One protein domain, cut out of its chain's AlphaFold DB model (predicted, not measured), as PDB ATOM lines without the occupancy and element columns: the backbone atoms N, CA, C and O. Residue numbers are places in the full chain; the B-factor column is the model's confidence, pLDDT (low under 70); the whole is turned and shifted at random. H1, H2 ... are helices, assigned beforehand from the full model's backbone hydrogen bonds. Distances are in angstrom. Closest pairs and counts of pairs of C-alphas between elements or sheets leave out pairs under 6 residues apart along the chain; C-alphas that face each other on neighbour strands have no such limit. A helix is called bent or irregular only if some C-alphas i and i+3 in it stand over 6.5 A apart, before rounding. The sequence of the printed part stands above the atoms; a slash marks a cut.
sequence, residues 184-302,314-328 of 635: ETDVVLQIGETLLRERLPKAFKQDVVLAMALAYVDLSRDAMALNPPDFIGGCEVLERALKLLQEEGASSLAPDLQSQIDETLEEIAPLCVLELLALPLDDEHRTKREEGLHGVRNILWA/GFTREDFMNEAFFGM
ATOM      1  N   GLU A 184     -33.982  -5.194  12.565       96.06
ATOM      2  CA  GLU A 184     -33.056  -4.362  13.353       96.06
ATOM      3  C   GLU A 184     -32.699  -3.075  12.592       96.06
ATOM      4  O   GLU A 184     -31.544  -2.798  12.252       96.06
ATOM      5  N   THR A 185     -33.731  -2.302  12.274       95.62
ATOM      6  CA  THR A 185     -33.716  -1.204  11.305       95.62
ATOM      7  C   THR A 185     -32.775  -0.070  11.710       95.62
ATOM      8  O   THR A 185     -31.911   0.337  10.929       95.62
ATOM      9  N   ASP A 186     -32.852   0.369  12.969       95.88
ATOM     10  CA  ASP A 186     -32.001   1.431  13.521       95.88
ATOM     11  C   ASP A 186     -30.512   1.069  13.472       95.88
ATOM     12  O   ASP A 186     -29.659   1.898  13.141       95.88
ATOM     13  N   VAL A 187     -30.186  -0.193  13.767       96.31
ATOM     14  CA  VAL A 187     -28.809  -0.702  13.742       96.31
ATOM     15  C   VAL A 187     -28.262  -0.678  12.317       96.31
ATOM     16  O   VAL A 187     -27.128  -0.240  12.098       96.31
ATOM     17  N   VAL A 188     -29.062  -1.124  11.342       97.88
ATOM     18  CA  VAL A 188     -28.681  -1.118   9.924       97.88
ATOM     19  C   VAL A 188     -28.367   0.300   9.461       97.88
ATOM     20  O   VAL A 188     -27.312   0.523   8.861       97.88
ATOM     21  N   LEU A 189     -29.236   1.261   9.781       97.75
ATOM     22  CA  LEU A 189     -29.048   2.661   9.407       97.75
ATOM     23  C   LEU A 189     -27.819   3.272  10.090       97.75
ATOM     24  O   LEU A 189     -26.981   3.867   9.413       97.75
ATOM     25  N   GLN A 190     -27.633   3.056  11.395       97.44
ATOM     26  CA  GLN A 190     -26.495   3.601  12.142       97.44
ATOM     27  C   GLN A 190     -25.143   3.109  11.599       97.44
ATOM     28  O   GLN A 190     -24.193   3.890  11.433       97.44
ATOM     29  N   ILE A 191     -25.029   1.802  11.343       96.69
ATOM     30  CA  ILE A 191     -23.806   1.216  10.790       96.69
ATOM     31  C   ILE A 191     -23.622   1.689   9.347       96.69
ATOM     32  O   ILE A 191     -22.532   2.143   8.993       96.69
ATOM     33  N   GLY A 192     -24.679   1.645   8.536       96.25
ATOM     34  CA  GLY A 192     -24.660   2.075   7.142       96.25
ATOM     35  C   GLY A 192     -24.207   3.527   6.970       96.25
ATOM     36  O   GLY A 192     -23.265   3.789   6.224       96.25
ATOM     37  N   GLU A 193     -24.762   4.467   7.738       95.88
ATOM     38  CA  GLU A 193     -24.329   5.872   7.743       95.88
ATOM     39  C   GLU A 193     -22.850   6.032   8.102       95.88
ATOM     40  O   GLU A 193     -22.140   6.860   7.526       95.88
ATOM     41  N   THR A 194     -22.373   5.248   9.070       95.69
ATOM     42  CA  THR A 194     -20.967   5.282   9.481       95.69
ATOM     43  C   THR A 194     -20.062   4.781   8.356       95.69
ATOM     44  O   THR A 194     -19.028   5.396   8.097       95.69
ATOM     45  N   LEU A 195     -20.468   3.723   7.646       94.19
ATOM     46  CA  LEU A 195     -19.734   3.163   6.510       94.19
ATOM     47  C   LEU A 195     -19.722   4.108   5.303       94.19
ATOM     48  O   LEU A 195     -18.676   4.281   4.682       94.19
ATOM     49  N   LEU A 196     -20.850   4.749   4.980       93.12
ATOM     50  CA  LEU A 196     -20.972   5.641   3.819       93.12
ATOM     51  C   LEU A 196     -20.140   6.930   3.937       93.12
ATOM     52  O   LEU A 196     -19.914   7.605   2.932       93.12
ATOM     53  N   ARG A 197     -19.626   7.259   5.131       92.75
ATOM     54  CA  ARG A 197     -18.628   8.331   5.325       92.75
ATOM     55  C   ARG A 197     -17.237   7.948   4.816       92.75
ATOM     56  O   ARG A 197     -16.394   8.822   4.625       92.75
ATOM     57  N   GLU A 198     -16.980   6.660   4.618       90.88
ATOM     58  CA  GLU A 198     -15.717   6.151   4.100       90.88
ATOM     59  C   GLU A 198     -15.762   5.949   2.580       90.88
ATOM     60  O   GLU A 198     -16.813   5.855   1.947       90.88
ATOM     61  N   ARG A 199     -14.582   5.841   1.959       88.88
ATOM     62  CA  ARG A 199     -14.483   5.481   0.544       88.88
ATOM     63  C   ARG A 199     -14.621   3.966   0.388       88.88
ATOM     64  O   ARG A 199     -13.662   3.233   0.615       88.88
ATOM     65  N   LEU A 200     -15.796   3.522  -0.044       90.12
ATOM     66  CA  LEU A 200     -16.127   2.106  -0.204       90.12
ATOM     67  C   LEU A 200     -15.939   1.614  -1.657       90.12
ATOM     68  O   LEU A 200     -16.125   2.393  -2.599       90.12
ATOM     69  N   PRO A 201     -15.603   0.325  -1.871       91.50
ATOM     70  CA  PRO A 201     -15.717  -0.319  -3.181       91.50
ATOM     71  C   PRO A 201     -17.154  -0.251  -3.718       91.50
ATOM     72  O   PRO A 201     -18.104  -0.304  -2.942       91.50
ATOM     73  N   LYS A 202     -17.328  -0.176  -5.045       89.75
ATOM     74  CA  LYS A 202     -18.649   0.050  -5.664       89.75
ATOM     75  C   LYS A 202     -19.700  -0.990  -5.245       89.75
ATOM     76  O   LYS A 202     -20.751  -0.598  -4.760       89.75
ATOM     77  N   ALA A 203     -19.409  -2.284  -5.406       89.81
ATOM     78  CA  ALA A 203     -20.354  -3.357  -5.067       89.81
ATOM     79  C   ALA A 203     -20.699  -3.365  -3.568       89.81
ATOM     80  O   ALA A 203     -21.865  -3.414  -3.199       89.81
ATOM     81  N   PHE A 204     -19.684  -3.189  -2.716       93.12
ATOM     82  CA  PHE A 204     -19.854  -3.077  -1.269       93.12
ATOM     83  C   PHE A 204     -20.784  -1.918  -0.892       93.12
ATOM     84  O   PHE A 204     -21.712  -2.085  -0.108       93.12
ATOM     85  N   LYS A 205     -20.548  -0.735  -1.469       93.06
ATOM     86  CA  LYS A 205     -21.366   0.456  -1.231       93.06
ATOM     87  C   LYS A 205     -22.815   0.235  -1.664       93.06
ATOM     88  O   LYS A 205     -23.719   0.591  -0.920       93.06
ATOM     89  N   GLN A 206     -23.020  -0.372  -2.835       93.00
ATOM     90  CA  GLN A 206     -24.350  -0.683  -3.362       93.00
ATOM     91  C   GLN A 206     -25.125  -1.622  -2.432       93.00
ATOM     92  O   GLN A 206     -26.281  -1.347  -2.136       93.00
ATOM     93  N   ASP A 207     -24.487  -2.670  -1.911       94.19
ATOM     94  CA  ASP A 207     -25.138  -3.596  -0.976       94.19
ATOM     95  C   ASP A 207     -25.470  -2.936   0.376       94.19
ATOM     96  O   ASP A 207     -26.528  -3.200   0.946       94.19
ATOM     97  N   VAL A 208     -24.609  -2.044   0.882       95.44
ATOM     98  CA  VAL A 208     -24.895  -1.253   2.095       95.44
ATOM     99  C   VAL A 208     -26.086  -0.320   1.868       95.44
ATOM    100  O   VAL A 208     -27.013  -0.309   2.674       95.44
ATOM    101  N   VAL A 209     -26.085   0.434   0.763       95.06
ATOM    102  CA  VAL A 209     -27.183   1.340   0.387       95.06
ATOM    103  C   VAL A 209     -28.496   0.577   0.248       95.06
ATOM    104  O   VAL A 209     -29.520   1.027   0.748       95.06
ATOM    105  N   LEU A 210     -28.466  -0.595  -0.382       94.56
ATOM    106  CA  LEU A 210     -29.641  -1.435  -0.554       94.56
ATOM    107  C   LEU A 210     -30.205  -1.928   0.786       94.56
ATOM    108  O   LEU A 210     -31.412  -1.848   1.000       94.56
ATOM    109  N   ALA A 211     -29.349  -2.383   1.707       95.94
ATOM    110  CA  ALA A 211     -29.782  -2.771   3.050       95.94
ATOM    111  C   ALA A 211     -30.403  -1.586   3.815       95.94
ATOM    112  O   ALA A 211     -31.435  -1.748   4.461       95.94
ATOM    113  N   MET A 212     -29.819  -0.388   3.703       97.06
ATOM    114  CA  MET A 212     -30.370   0.833   4.305       97.06
ATOM    115  C   MET A 212     -31.700   1.262   3.673       97.06
ATOM    116  O   MET A 212     -32.607   1.675   4.388       97.06
ATOM    117  N   ALA A 213     -31.841   1.166   2.351       96.12
ATOM    118  CA  ALA A 213     -33.082   1.513   1.662       96.12
ATOM    119  C   ALA A 213     -34.230   0.582   2.075       96.12
ATOM    120  O   ALA A 213     -35.318   1.055   2.380       96.12
ATOM    121  N   LEU A 214     -33.972  -0.728   2.161       95.69
ATOM    122  CA  LEU A 214     -34.948  -1.696   2.671       95.69
ATOM    123  C   LEU A 214     -35.305  -1.428   4.139       95.69
ATOM    124  O   LEU A 214     -36.473  -1.504   4.498       95.69
ATOM    125  N   ALA A 215     -34.327  -1.037   4.959       97.00
ATOM    126  CA  ALA A 215     -34.571  -0.614   6.333       97.00
ATOM    127  C   ALA A 215     -35.502   0.619   6.398       97.00
ATOM    128  O   ALA A 215     -36.478   0.620   7.141       97.00
ATOM    129  N   TYR A 216     -35.284   1.645   5.573       97.81
ATOM    130  CA  TYR A 216     -36.211   2.783   5.493       97.81
ATOM    131  C   TYR A 216     -37.622   2.392   5.020       97.81
ATOM    132  O   TYR A 216     -38.601   2.950   5.514       97.81
ATOM    133  N   VAL A 217     -37.746   1.424   4.104       96.25
ATOM    134  CA  VAL A 217     -39.051   0.882   3.683       96.25
ATOM    135  C   VAL A 217     -39.763   0.189   4.846       96.25
ATOM    136  O   VAL A 217     -40.968   0.364   5.010       96.25
ATOM    137  N   ASP A 218     -39.038  -0.565   5.672       95.31
ATOM    138  CA  ASP A 218     -39.614  -1.198   6.860       95.31
ATOM    139  C   ASP A 218     -40.050  -0.146   7.899       95.31
ATOM    140  O   ASP A 218     -41.180  -0.218   8.376       95.31
ATOM    141  N   LEU A 219     -39.248   0.906   8.142       96.44
ATOM    142  CA  LEU A 219     -39.669   2.041   8.984       96.44
ATOM    143  C   LEU A 219     -40.946   2.711   8.469       96.44
ATOM    144  O   LEU A 219     -41.799   3.095   9.265       96.44
ATOM    145  N   SER A 220     -41.087   2.852   7.148       96.75
ATOM    146  CA  SER A 220     -42.294   3.427   6.550       96.75
ATOM    147  C   SER A 220     -43.527   2.582   6.854       96.75
ATOM    148  O   SER A 220     -44.557   3.099   7.281       96.75
ATOM    149  N   ARG A 221     -43.413   1.259   6.678       94.75
ATOM    150  CA  ARG A 221     -44.499   0.313   6.970       94.75
ATOM    151  C   ARG A 221     -44.898   0.358   8.438       94.75
ATOM    152  O   ARG A 221     -46.091   0.359   8.725       94.75
ATOM    153  N   ASP A 222     -43.922   0.423   9.336       94.88
ATOM    154  CA  ASP A 222     -44.174   0.502  10.774       94.88
ATOM    155  C   ASP A 222     -44.875   1.817  11.149       94.88
ATOM    156  O   ASP A 222     -45.846   1.789  11.902       94.88
ATOM    157  N   ALA A 223     -44.453   2.953  10.574       94.75
ATOM    158  CA  ALA A 223     -45.093   4.257  10.781       94.75
ATOM    159  C   ALA A 223     -46.558   4.269  10.305       94.75
ATOM    160  O   ALA A 223     -47.456   4.711  11.025       94.75
ATOM    161  N   MET A 224     -46.827   3.694   9.130       93.12
ATOM    162  CA  MET A 224     -48.184   3.580   8.580       93.12
ATOM    163  C   MET A 224     -49.061   2.548   9.313       93.12
ATOM    164  O   MET A 224     -50.282   2.579   9.181       93.12
ATOM    165  N   ALA A 225     -48.467   1.640  10.091       93.19
ATOM    166  CA  ALA A 225     -49.189   0.658  10.902       93.19
ATOM    167  C   ALA A 225     -49.574   1.174  12.305       93.19
ATOM    168  O   ALA A 225     -50.250   0.462  13.058       93.19
ATOM    169  N   LEU A 226     -49.146   2.388  12.680       93.81
ATOM    170  CA  LEU A 226     -49.531   3.028  13.939       93.81
ATOM    171  C   LEU A 226     -51.035   3.349  13.985       93.81
ATOM    172  O   LEU A 226     -51.735   3.337  12.977       93.81
ATOM    173  N   ASN A 227     -51.546   3.635  15.189       91.25
ATOM    174  CA  ASN A 227     -52.931   4.054  15.410       91.25
ATOM    175  C   ASN A 227     -52.965   5.334  16.275       91.25
ATOM    176  O   ASN A 227     -52.807   5.225  17.496       91.25
ATOM    177  N   PRO A 228     -53.179   6.529  15.686       91.69
ATOM    178  CA  PRO A 228     -53.385   6.781  14.250       91.69
ATOM    179  C   PRO A 228     -52.112   6.534  13.405       91.69
ATOM    180  O   PRO A 228     -51.017   6.602  13.968       91.69
ATOM    181  N   PRO A 229     -52.240   6.244  12.093       92.69
ATOM    182  CA  PRO A 229     -51.095   6.120  11.186       92.69
ATOM    183  C   PRO A 229     -50.298   7.424  11.067       92.69
ATOM    184  O   PRO A 229     -50.898   8.497  11.053       92.69
ATOM    185  N   ASP A 230     -48.974   7.314  10.932       95.38
ATOM    186  CA  ASP A 230     -48.061   8.429  10.631       95.38
ATOM    187  C   ASP A 230     -47.645   8.355   9.152       95.38
ATOM    188  O   ASP A 230     -46.613   7.773   8.792       95.38
ATOM    189  N   PHE A 231     -48.495   8.885   8.267       94.94
ATOM    190  CA  PHE A 231     -48.221   8.914   6.832       94.94
ATOM    191  C   PHE A 231     -47.132   9.933   6.509       94.94
ATOM    192  O   PHE A 231     -46.291   9.639   5.665       94.94
ATOM    193  N   ILE A 232     -47.079  11.082   7.192       95.31
ATOM    194  CA  ILE A 232     -46.015  12.083   6.991       95.31
ATOM    195  C   ILE A 232     -44.638  11.461   7.254       95.31
ATOM    196  O   ILE A 232     -43.760  11.512   6.389       95.31
ATOM    197  N   GLY A 233     -44.447  10.831   8.416       95.25
ATOM    198  CA  GLY A 233     -43.209  10.143   8.771       95.25
ATOM    199  C   GLY A 233     -42.892   8.996   7.813       95.25
ATOM    200  O   GLY A 233     -41.742   8.853   7.385       95.25
ATOM    201  N   GLY A 234     -43.913   8.232   7.406       95.75
ATOM    202  CA  GLY A 234     -43.803   7.176   6.397       95.75
ATOM    203  C   GLY A 234     -43.344   7.681   5.020       95.75
ATOM    204  O   GLY A 234     -42.440   7.085   4.428       95.75
ATOM    205  N   CYS A 235     -43.917   8.793   4.548       95.69
ATOM    206  CA  CYS A 235     -43.547   9.515   3.328       95.69
ATOM    207  C   CYS A 235     -42.068   9.962   3.402       95.69
ATOM    208  O   CYS A 235     -41.273   9.638   2.519       95.69
ATOM    209  N   GLU A 236     -41.655  10.620   4.495       95.94
ATOM    210  CA  GLU A 236     -40.288  11.139   4.661       95.94
ATOM    211  C   GLU A 236     -39.206  10.048   4.577       95.94
ATOM    212  O   GLU A 236     -38.141  10.255   3.982       95.94
ATOM    213  N   VAL A 237     -39.426   8.886   5.202       96.69
ATOM    214  CA  VAL A 237     -38.432   7.800   5.178       96.69
ATOM    215  C   VAL A 237     -38.369   7.104   3.815       96.69
ATOM    216  O   VAL A 237     -37.275   6.723   3.394       96.69
ATOM    217  N   LEU A 238     -39.483   7.006   3.080       96.88
ATOM    218  CA  LEU A 238     -39.494   6.496   1.702       96.88
ATOM    219  C   LEU A 238     -38.743   7.426   0.746       96.88
ATOM    220  O   LEU A 238     -37.922   6.957  -0.042       96.88
ATOM    221  N   GLU A 239     -38.936   8.740   0.861       96.25
ATOM    222  CA  GLU A 239     -38.175   9.720   0.081       96.25
ATOM    223  C   GLU A 239     -36.667   9.629   0.370       96.25
ATOM    224  O   GLU A 239     -35.843   9.699  -0.549       96.25
ATOM    225  N   ARG A 240     -36.277   9.407   1.637       96.12
ATOM    226  CA  ARG A 240     -34.873   9.144   2.006       96.12
ATOM    227  C   ARG A 240     -34.350   7.865   1.355       96.12
ATOM    228  O   ARG A 240     -33.229   7.882   0.844       96.12
ATOM    229  N   ALA A 241     -35.138   6.788   1.336       95.19
ATOM    230  CA  ALA A 241     -34.775   5.534   0.676       95.19
ATOM    231  C   ALA A 241     -34.548   5.734  -0.829       95.19
ATOM    232  O   ALA A 241     -33.511   5.337  -1.363       95.19
ATOM    233  N   LEU A 242     -35.486   6.408  -1.500       94.00
ATOM    234  CA  LEU A 242     -35.423   6.686  -2.930       94.00
ATOM    235  C   LEU A 242     -34.202   7.543  -3.281       94.00
ATOM    236  O   LEU A 242     -33.427   7.193  -4.173       94.00
ATOM    237  N   LYS A 243     -33.978   8.626  -2.529       94.00
ATOM    238  CA  LYS A 243     -32.812   9.497  -2.699       94.00
ATOM    239  C   LYS A 243     -31.504   8.720  -2.548       94.00
ATOM    240  O   LYS A 243     -30.612   8.860  -3.383       94.00
ATOM    241  N   LEU A 244     -31.408   7.863  -1.530       92.38
ATOM    242  CA  LEU A 244     -30.230   7.029  -1.290       92.38
ATOM    243  C   LEU A 244     -29.953   6.078  -2.470       92.38
ATOM    244  O   LEU A 244     -28.803   5.912  -2.872       92.38
ATOM    245  N   LEU A 245     -30.996   5.486  -3.062       91.69
ATOM    246  CA  LEU A 245     -30.880   4.611  -4.236       91.69
ATOM    247  C   LEU A 245     -30.493   5.376  -5.519       91.69
ATOM    248  O   LEU A 245     -29.787   4.828  -6.373       91.69
ATOM    249  N   GLN A 246     -30.937   6.629  -5.668       90.19
ATOM    250  CA  GLN A 246     -30.689   7.475  -6.844       90.19
ATOM    251  C   GLN A 246     -29.294   8.125  -6.850       90.19
ATOM    252  O   GLN A 246     -28.668   8.233  -7.909       90.19
ATOM    253  N   GLU A 247     -28.773   8.531  -5.688       86.00
ATOM    254  CA  GLU A 247     -27.461   9.191  -5.562       86.00
ATOM    255  C   GLU A 247     -26.278   8.293  -5.991       86.00
ATOM    256  O   GLU A 247     -25.205   8.797  -6.334       86.00
ATOM    257  N   GLU A 248     -26.470   6.972  -6.099       76.12
ATOM    258  CA  GLU A 248     -25.455   6.018  -6.585       76.12
ATOM    259  C   GLU A 248     -25.278   5.970  -8.129       76.12
ATOM    260  O   GLU A 248     -24.656   5.055  -8.679       76.12
ATOM    261  N   GLY A 249     -25.769   6.990  -8.845       55.28
ATOM    262  CA  GLY A 249     -25.065   7.720  -9.917       55.28
ATOM    263  C   GLY A 249     -24.628   7.038 -11.229       55.28
ATOM    264  O   GLY A 249     -24.179   7.748 -12.126       55.28
ATOM    265  N   ALA A 250     -24.724   5.717 -11.423       46.75
ATOM    266  CA  ALA A 250     -24.337   5.102 -12.717       46.75
ATOM    267  C   ALA A 250     -25.135   3.858 -13.139       46.75
ATOM    268  O   ALA A 250     -24.994   3.364 -14.257       46.75
ATOM    269  N   SER A 251     -25.954   3.307 -12.257       59.22
ATOM    270  CA  SER A 251     -26.881   2.216 -12.548       59.22
ATOM    271  C   SER A 251     -27.989   2.400 -11.528       59.22
ATOM    272  O   SER A 251     -27.661   2.432 -10.347       59.22
ATOM    273  N   SER A 252     -29.240   2.606 -11.944       69.94
ATOM    274  CA  SER A 252     -30.371   2.685 -11.013       69.94
ATOM    275  C   SER A 252     -30.359   1.419 -10.154       69.94
ATOM    276  O   SER A 252     -30.665   0.335 -10.653       69.94
ATOM    277  N   LEU A 253     -29.871   1.526  -8.917       86.88
ATOM    278  CA  LEU A 253     -29.721   0.397  -8.011       86.88
ATOM    279  C   LEU A 253     -31.118  -0.078  -7.624       86.88
ATOM    280  O   LEU A 253     -31.911   0.729  -7.151       86.88
ATOM    281  N   ALA A 254     -31.407  -1.364  -7.837       88.12
ATOM    282  CA  ALA A 254     -32.723  -1.954  -7.585       88.12
ATOM    283  C   ALA A 254     -33.879  -1.140  -8.226       88.12
ATOM    284  O   ALA A 254     -34.691  -0.561  -7.508       88.12
ATOM    285  N   PRO A 255     -33.973  -1.083  -9.571       89.44
ATOM    286  CA  PRO A 255     -34.992  -0.277 -10.252       89.44
ATOM    287  C   PRO A 255     -36.418  -0.715  -9.894       89.44
ATOM    288  O   PRO A 255     -37.287   0.133  -9.739       89.44
ATOM    289  N   ASP A 256     -36.633  -2.017  -9.679       89.38
ATOM    290  CA  ASP A 256     -37.926  -2.553  -9.243       89.38
ATOM    291  C   ASP A 256     -38.314  -2.040  -7.848       89.38
ATOM    292  O   ASP A 256     -39.483  -1.777  -7.593       89.38
ATOM    293  N   LEU A 257     -37.336  -1.870  -6.947       90.56
ATOM    294  CA  LEU A 257     -37.572  -1.306  -5.616       90.56
ATOM    295  C   LEU A 257     -37.853   0.196  -5.695       90.56
ATOM    296  O   LEU A 257     -38.742   0.672  -5.004       90.56
ATOM    297  N   GLN A 258     -37.127   0.933  -6.544       92.44
ATOM    298  CA  GLN A 258     -37.409   2.356  -6.775       92.44
ATOM    299  C   GLN A 258     -38.831   2.550  -7.312       92.44
ATOM    300  O   GLN A 258     -39.559   3.353  -6.749       92.44
ATOM    301  N   SER A 259     -39.250   1.747  -8.302       91.19
ATOM    302  CA  SER A 259     -40.626   1.766  -8.828       91.19
ATOM    303  C   SER A 259     -41.652   1.485  -7.735       91.19
ATOM    304  O   SER A 259     -42.624   2.212  -7.619       91.19
ATOM    305  N   GLN A 260     -41.417   0.477  -6.885       92.31
ATOM    306  CA  GLN A 260     -42.319   0.180  -5.767       92.31
ATOM    307  C   GLN A 260     -42.399   1.326  -4.752       92.31
ATOM    308  O   GLN A 260     -43.475   1.596  -4.228       92.31
ATOM    309  N   ILE A 261     -41.274   1.986  -4.454       93.19
ATOM    310  CA  ILE A 261     -41.249   3.143  -3.553       93.19
ATOM    311  C   ILE A 261     -42.002   4.319  -4.185       93.19
ATOM    312  O   ILE A 261     -42.829   4.913  -3.505       93.19
ATOM    313  N   ASP A 262     -41.758   4.618  -5.462       93.00
ATOM    314  CA  ASP A 262     -42.454   5.673  -6.206       93.00
ATOM    315  C   ASP A 262     -43.969   5.408  -6.257       93.00
ATOM    316  O   ASP A 262     -44.754   6.281  -5.903       93.00
ATOM    317  N   GLU A 263     -44.385   4.184  -6.601       90.75
ATOM    318  CA  GLU A 263     -45.793   3.761  -6.604       90.75
ATOM    319  C   GLU A 263     -46.430   3.908  -5.216       90.75
ATOM    320  O   GLU A 263     -47.542   4.418  -5.096       90.75
ATOM    321  N   THR A 264     -45.711   3.520  -4.155       92.06
ATOM    322  CA  THR A 264     -46.195   3.670  -2.773       92.06
ATOM    323  C   THR A 264     -46.333   5.145  -2.397       92.06
ATOM    324  O   THR A 264     -47.343   5.526  -1.816       92.06
ATOM    325  N   LEU A 265     -45.347   5.983  -2.733       92.19
ATOM    326  CA  LEU A 265     -45.378   7.428  -2.483       92.19
ATOM    327  C   LEU A 265     -46.547   8.096  -3.214       92.19
ATOM    328  O   LEU A 265     -47.240   8.920  -2.621       92.19
ATOM    329  N   GLU A 266     -46.795   7.725  -4.472       89.81
ATOM    330  CA  GLU A 266     -47.961   8.189  -5.227       89.81
ATOM    331  C   GLU A 266     -49.272   7.749  -4.559       89.81
ATOM    332  O   GLU A 266     -50.182   8.567  -4.420       89.81
ATOM    333  N   GLU A 267     -49.365   6.495  -4.100       89.88
ATOM    334  CA  GLU A 267     -50.552   5.944  -3.435       89.88
ATOM    335  C   GLU A 267     -50.888   6.660  -2.119       89.88
ATOM    336  O   GLU A 267     -52.052   6.988  -1.882       89.88
ATOM    337  N   ILE A 268     -49.887   6.937  -1.277       90.94
ATOM    338  CA  ILE A 268     -50.094   7.537   0.051       90.94
ATOM    339  C   ILE A 268     -50.105   9.070   0.040       90.94
ATOM    340  O   ILE A 268     -50.494   9.675   1.040       90.94
ATOM    341  N   ALA A 269     -49.714   9.724  -1.059       92.38
ATOM    342  CA  ALA A 269     -49.617  11.185  -1.128       92.38
ATOM    343  C   ALA A 269     -50.900  11.922  -0.685       92.38
ATOM    344  O   ALA A 269     -50.781  12.877   0.091       92.38
ATOM    345  N   PRO A 270     -52.124  11.508  -1.079       93.81
ATOM    346  CA  PRO A 270     -53.351  12.137  -0.587       93.81
ATOM    347  C   PRO A 270     -53.503  12.045   0.935       93.81
ATOM    348  O   PRO A 270     -53.922  13.013   1.564       93.81
ATOM    349  N   LEU A 271     -53.101  10.927   1.543       94.25
ATOM    350  CA  LEU A 271     -53.151  10.729   2.993       94.25
ATOM    351  C   LEU A 271     -52.116  11.607   3.711       94.25
ATOM    352  O   LEU A 271     -52.475  12.281   4.675       94.25
ATOM    353  N   CYS A 272     -50.885  11.698   3.190       95.00
ATOM    354  CA  CYS A 272     -49.858  12.616   3.706       95.00
ATOM    355  C   CYS A 272     -50.354  14.082   3.660       95.00
ATOM    356  O   CYS A 272     -50.172  14.838   4.612       95.00
ATOM    357  N   VAL A 273     -51.049  14.485   2.587       96.19
ATOM    358  CA  VAL A 273     -51.637  15.832   2.448       96.19
ATOM    359  C   VAL A 273     -52.747  16.098   3.470       96.19
ATOM    360  O   VAL A 273     -52.779  17.174   4.074       96.19
ATOM    361  N   LEU A 274     -53.651  15.140   3.682       95.69
ATOM    362  CA  LEU A 274     -54.729  15.265   4.667       95.69
ATOM    363  C   LEU A 274     -54.184  15.330   6.098       95.69
ATOM    364  O   LEU A 274     -54.646  16.145   6.897       95.69
ATOM    365  N   GLU A 275     -53.157  14.538   6.408       95.94
ATOM    366  CA  GLU A 275     -52.487  14.576   7.706       95.94
ATOM    367  C   GLU A 275     -51.795  15.927   7.950       95.94
ATOM    368  O   GLU A 275     -51.959  16.517   9.020       95.94
ATOM    369  N   LEU A 276     -51.112  16.481   6.935       96.25
ATOM    370  CA  LEU A 276     -50.525  17.825   7.007       96.25
ATOM    371  C   LEU A 276     -51.588  18.880   7.312       96.25
ATOM    372  O   LEU A 276     -51.370  19.742   8.161       96.25
ATOM    373  N   LEU A 277     -52.757  18.808   6.669       95.56
ATOM    374  CA  LEU A 277     -53.867  19.720   6.950       95.56
ATOM    375  C   LEU A 277     -54.424  19.566   8.365       95.56
ATOM    376  O   LEU A 277     -54.794  20.573   8.981       95.56
ATOM    377  N   ALA A 278     -54.466  18.336   8.878       94.06
ATOM    378  CA  ALA A 278     -54.971  17.992  10.202       94.06
ATOM    379  C   ALA A 278     -54.043  18.420  11.354       94.06
ATOM    380  O   ALA A 278     -54.484  18.446  12.508       94.06
ATOM    381  N   LEU A 279     -52.806  18.855  11.079       94.56
ATOM    382  CA  LEU A 279     -51.907  19.424  12.093       94.56
ATOM    383  C   LEU A 279     -52.537  20.626  12.829       94.56
ATOM    384  O   LEU A 279     -53.422  21.278  12.269       94.56
ATOM    385  N   PRO A 280     -52.144  20.933  14.079       94.12
ATOM    386  CA  PRO A 280     -52.706  22.043  14.858       94.12
ATOM    387  C   PRO A 280     -52.643  23.417  14.164       94.12
ATOM    388  O   PRO A 280     -51.764  23.682  13.353       94.12
ATOM    389  N   LEU A 281     -53.556  24.326  14.529       92.75
ATOM    390  CA  LEU A 281     -53.625  25.697  13.989       92.75
ATOM    391  C   LEU A 281     -52.591  26.665  14.608       92.75
ATOM    392  O   LEU A 281     -52.768  27.880  14.540       92.75
ATOM    393  N   ASP A 282     -51.556  26.151  15.269       94.06
ATOM    394  CA  ASP A 282     -50.533  26.970  15.919       94.06
ATOM    395  C   ASP A 282     -49.441  27.438  14.937       94.06
ATOM    396  O   ASP A 282     -49.356  27.016  13.780       94.06
ATOM    397  N   ASP A 283     -48.590  28.349  15.408       94.00
ATOM    398  CA  ASP A 283     -47.511  28.920  14.601       94.00
ATOM    399  C   ASP A 283     -46.398  27.909  14.276       94.00
ATOM    400  O   ASP A 283     -45.677  28.105  13.298       94.00
ATOM    401  N   GLU A 284     -46.260  26.838  15.063       96.31
ATOM    402  CA  GLU A 284     -45.240  25.800  14.867       96.31
ATOM    403  C   GLU A 284     -45.553  24.942  13.637       96.31
ATOM    404  O   GLU A 284     -44.656  24.616  12.858       96.31
ATOM    405  N   HIS A 285     -46.832  24.636  13.412       95.00
ATOM    406  CA  HIS A 285     -47.277  23.787  12.307       95.00
ATOM    407  C   HIS A 285     -47.691  24.563  11.056       95.00
ATOM    408  O   HIS A 285     -47.980  23.948  10.027       95.00
ATOM    409  N   ARG A 286     -47.697  25.901  11.103       94.31
ATOM    410  CA  ARG A 286     -48.180  26.758  10.010       94.31
ATOM    411  C   ARG A 286     -47.571  26.404   8.651       94.31
ATOM    412  O   ARG A 286     -48.311  26.225   7.691       94.31
ATOM    413  N   THR A 287     -46.249  26.249   8.569       96.12
ATOM    414  CA  THR A 287     -45.563  25.955   7.296       96.12
ATOM    415  C   THR A 287     -45.932  24.579   6.747       96.12
ATOM    416  O   THR A 287     -46.191  24.442   5.558       96.12
ATOM    417  N   LYS A 288     -46.033  23.564   7.616       94.56
ATOM    418  CA  LYS A 288     -46.457  22.211   7.225       94.56
ATOM    419  C   LYS A 288     -47.917  22.190   6.762       94.56
ATOM    420  O   LYS A 288     -48.256  21.515   5.797       94.56
ATOM    421  N   ARG A 289     -48.794  22.969   7.404       95.81
ATOM    422  CA  ARG A 289     -50.183  23.127   6.944       95.81
ATOM    423  C   ARG A 289     -50.261  23.840   5.596       95.81
ATOM    424  O   ARG A 289     -51.044  23.424   4.749       95.81
ATOM    425  N   GLU A 290     -49.445  24.870   5.372       95.75
ATOM    426  CA  GLU A 290     -49.331  25.539   4.067       95.75
ATOM    427  C   GLU A 290     -48.883  24.564   2.964       95.75
ATOM    428  O   GLU A 290     -49.430  24.597   1.859       95.75
ATOM    429  N   GLU A 291     -47.962  23.646   3.270       95.56
ATOM    430  CA  GLU A 291     -47.587  22.543   2.375       95.56
ATOM    431  C   GLU A 291     -48.777  21.614   2.091       95.56
ATOM    432  O   GLU A 291     -49.038  21.303   0.928       95.56
ATOM    433  N   GLY A 292     -49.560  21.243   3.112       96.25
ATOM    434  CA  GLY A 292     -50.800  20.475   2.948       96.25
ATOM    435  C   GLY A 292     -51.824  21.176   2.046       96.25
ATOM    436  O   GLY A 292     -52.358  20.575   1.115       96.25
ATOM    437  N   LEU A 293     -52.049  22.480   2.236       96.25
ATOM    438  CA  LEU A 293     -52.950  23.279   1.392       96.25
ATOM    439  C   LEU A 293     -52.474  23.325  -0.062       96.25
ATOM    440  O   LEU A 293     -53.275  23.221  -0.995       96.25
ATOM    441  N   HIS A 294     -51.166  23.462  -0.273       95.38
ATOM    442  CA  HIS A 294     -50.579  23.388  -1.604       95.38
ATOM    443  C   HIS A 294     -50.723  21.983  -2.215       95.38
ATOM    444  O   HIS A 294     -51.040  21.856  -3.397       95.38
ATOM    445  N   GLY A 295     -50.574  20.933  -1.407       94.25
ATOM    446  CA  GLY A 295     -50.825  19.547  -1.797       94.25
ATOM    447  C   GLY A 295     -52.261  19.315  -2.267       94.25
ATOM    448  O   GLY A 295     -52.463  18.747  -3.340       94.25
ATOM    449  N   VAL A 296     -53.259  19.832  -1.539       94.75
ATOM    450  CA  VAL A 296     -54.676  19.751  -1.940       94.75
ATOM    451  C   VAL A 296     -54.901  20.392  -3.302       94.75
ATOM    452  O   VAL A 296     -55.537  19.794  -4.166       94.75
ATOM    453  N   ARG A 297     -54.338  21.583  -3.521       92.38
ATOM    454  CA  ARG A 297     -54.400  22.276  -4.814       92.38
ATOM    455  C   ARG A 297     -53.807  21.428  -5.933       92.38
ATOM    456  O   ARG A 297     -54.438  21.255  -6.972       92.38
ATOM    457  N   ASN A 298     -52.628  20.856  -5.709       90.12
ATOM    458  CA  ASN A 298     -51.962  20.016  -6.698       90.12
ATOM    459  C   ASN A 298     -52.796  18.775  -7.041       90.12
ATOM    460  O   ASN A 298     -52.980  18.485  -8.220       90.12
ATOM    461  N   ILE A 299     -53.363  18.095  -6.041       89.81
ATOM    462  CA  ILE A 299     -54.203  16.906  -6.245       89.81
ATOM    463  C   ILE A 299     -55.503  17.269  -6.977       89.81
ATOM    464  O   ILE A 299     -55.837  16.660  -7.993       89.81
ATOM    465  N   LEU A 300     -56.226  18.290  -6.507       87.38
ATOM    466  CA  LEU A 300     -57.515  18.679  -7.083       87.38
ATOM    467  C   LEU A 300     -57.386  19.286  -8.483       87.38
ATOM    468  O   LEU A 300     -58.337  19.194  -9.264       87.38
ATOM    469  N   TRP A 301     -56.257  19.919  -8.811       86.25
ATOM    470  CA  TRP A 301     -56.079  20.623 -10.083       86.25
ATOM    471  C   TRP A 301     -55.234  19.876 -11.116       86.25
ATOM    472  O   TRP A 301     -55.267  20.240 -12.293       86.25
ATOM    473  N   ALA A 302     -54.559  18.785 -10.737       78.06
ATOM    474  CA  ALA A 302     -53.860  17.909 -11.682       78.06
ATOM    475  C   ALA A 302     -54.790  17.324 -12.769       78.06
ATOM    476  O   ALA A 302     -54.336  16.975 -13.856       78.06
ATOM    477  N   GLY A 314     -57.200   5.361  -3.831       78.88
ATOM    478  CA  GLY A 314     -58.606   4.950  -3.928       78.88
ATOM    479  C   GLY A 314     -59.631   6.058  -3.669       78.88
ATOM    480  O   GLY A 314     -60.822   5.763  -3.587       78.88
ATOM    481  N   PHE A 315     -59.198   7.316  -3.573       80.81
ATOM    482  CA  PHE A 315     -60.097   8.448  -3.371       80.81
ATOM    483  C   PHE A 315     -60.859   8.820  -4.650       80.81
ATOM    484  O   PHE A 315     -60.287   8.948  -5.740       80.81
ATOM    485  N   THR A 316     -62.157   9.103  -4.511       85.12
ATOM    486  CA  THR A 316     -62.849   9.951  -5.487       85.12
ATOM    487  C   THR A 316     -62.497  11.421  -5.236       85.12
ATOM    488  O   THR A 316     -62.033  11.792  -4.155       85.12
ATOM    489  N   ARG A 317     -62.725  12.286  -6.234       84.44
ATOM    490  CA  ARG A 317     -62.557  13.740  -6.065       84.44
ATOM    491  C   ARG A 317     -63.388  14.267  -4.893       84.44
ATOM    492  O   ARG A 317     -62.875  15.053  -4.102       84.44
ATOM    493  N   GLU A 318     -64.643  13.837  -4.810       84.12
ATOM    494  CA  GLU A 318     -65.583  14.251  -3.769       84.12
ATOM    495  C   GLU A 318     -65.124  13.775  -2.384       84.12
ATOM    496  O   GLU A 318     -65.048  14.588  -1.465       84.12
ATOM    497  N   ASP A 319     -64.732  12.502  -2.244       87.12
ATOM    498  CA  ASP A 319     -64.267  11.947  -0.963       87.12
ATOM    499  C   ASP A 319     -63.033  12.687  -0.442       87.12
ATOM    500  O   ASP A 319     -62.999  13.113   0.713       87.12
ATOM    501  N   PHE A 320     -62.034  12.902  -1.307       91.25
ATOM    502  CA  PHE A 320     -60.824  13.630  -0.930       91.25
ATOM    503  C   PHE A 320     -61.133  15.078  -0.538       91.25
ATOM    504  O   PHE A 320     -60.591  15.586   0.443       91.25
ATOM    505  N   MET A 321     -62.013  15.749  -1.287       89.25
ATOM    506  CA  MET A 321     -62.377  17.131  -0.996       89.25
ATOM    507  C   MET A 321     -63.139  17.259   0.326       89.25
ATOM    508  O   MET A 321     -62.848  18.165   1.104       89.25
ATOM    509  N   ASN A 322     -64.073  16.348   0.606       88.00
ATOM    510  CA  ASN A 322     -64.815  16.328   1.864       88.00
ATOM    511  C   ASN A 322     -63.884  16.125   3.069       88.00
ATOM    512  O   ASN A 322     -64.012  16.839   4.067       88.00
ATOM    513  N   GLU A 323     -62.916  15.211   2.959       92.00
ATOM    514  CA  GLU A 323     -61.921  14.976   4.010       92.00
ATOM    515  C   GLU A 323     -60.994  16.194   4.185       92.00
ATOM    516  O   GLU A 323     -60.760  16.654   5.305       92.00
ATOM    517  N   ALA A 324     -60.545  16.804   3.082       94.31
ATOM    518  CA  ALA A 324     -59.730  18.018   3.121       94.31
ATOM    519  C   ALA A 324     -60.476  19.185   3.788       94.31
ATOM    520  O   ALA A 324     -59.927  19.848   4.670       94.31
ATOM    521  N   PHE A 325     -61.745  19.408   3.431       92.06
ATOM    522  CA  PHE A 325     -62.573  20.472   4.007       92.06
ATOM    523  C   PHE A 325     -62.724  20.330   5.521       92.06
ATOM    524  O   PHE A 325     -62.707  21.339   6.227       92.06
ATOM    525  N   PHE A 326     -62.789  19.101   6.040       89.38
ATOM    526  CA  PHE A 326     -62.853  18.852   7.479       89.38
ATOM    527  C   PHE A 326     -61.603  19.341   8.233       89.38
ATOM    528  O   PHE A 326     -61.706  19.742   9.398       89.38
ATOM    529  N   GLY A 327     -60.436  19.319   7.579       92.31
ATOM    530  CA  GLY A 327     -59.156  19.797   8.112       92.31
ATOM    531  C   GLY A 327     -58.885  21.293   7.900       92.31
ATOM    532  O   GLY A 327     -57.946  21.829   8.502       92.31
ATOM    533  N   MET A 328     -59.698  21.969   7.082       95.62
ATOM    534  CA  MET A 328     -59.503  23.360   6.665       95.62
ATOM    535  C   MET A 328     -60.322  24.363   7.491       95.62
ATOM    536  O   MET A 328     -61.400  24.073   8.017       95.62
TER     537      MET A 328
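What this domain is: This is residues 184 to 302 and 314 to 328 of the 635 residues of a protein of Hibiscus syriacus (UniProt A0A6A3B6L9). A bent helix, H4, joins two groups: H3 packs beside its first arm, H2 on H3 and H1 on H2, while H5 and H6 pack on its second arm at one end. The printed part has 134 residues, with six named helices, H1 to H6 in that order along the chain, which hold 102 of them, and no named strand; its class is all helix, and it is elongated, spanning 52 by 29 by 24 A, and only just loose, close to compact, with a radius of gyration of the C-alphas of 17.2 A.

How they stand to each other: H4, residues 255 to 278, was assigned as one helix by its hydrogen bonds but is bent: C-alphas 267 and 270 are 7.4 A apart, and arms H4a, 255 to 267, and H4b, 270 to 278, stand at 47 degrees, a steep tilt. H3, residues 231 to 246, and H4a form a hairpin, closest C-alphas Leu 242 and Gln 258, 6.1 A. H2, residues 202 to 224, forms hairpins with H3, closest C-alphas Ser 220 and Gly 234, 4.0 A, and with H1, residues 185 to 196, closest C-alphas Thr 185 and Ala 215, 5.1 A. H4b and H5, residues 286 to 301, form another, closest C-alphas Val 273 and Gly 292, 4.7 A. H6, residues 317 to 327, touches H4b, closest C-alphas Ala 278 and Gly 327, 5.0 A. Every O i to N i+4 pair is within hydrogen-bond range in H1, H2, H3, H4a, H4b and H5, and 6 of 7 in H6.

Where its parts are: H2 is 33.0 A long, H5 22.4 A and H3 22.3 A. C-alpha 185 is at (-33.716, -1.204, 11.305), C-alpha 327 at (-59.156, 19.797, 8.112).

The domain as a whole: Residues 303 to 313 are not printed; C-alphas 302 and 314 are 15.8 A apart. Of the links printed whole, none is long. Residues 249 to 252 have pLDDT under 70.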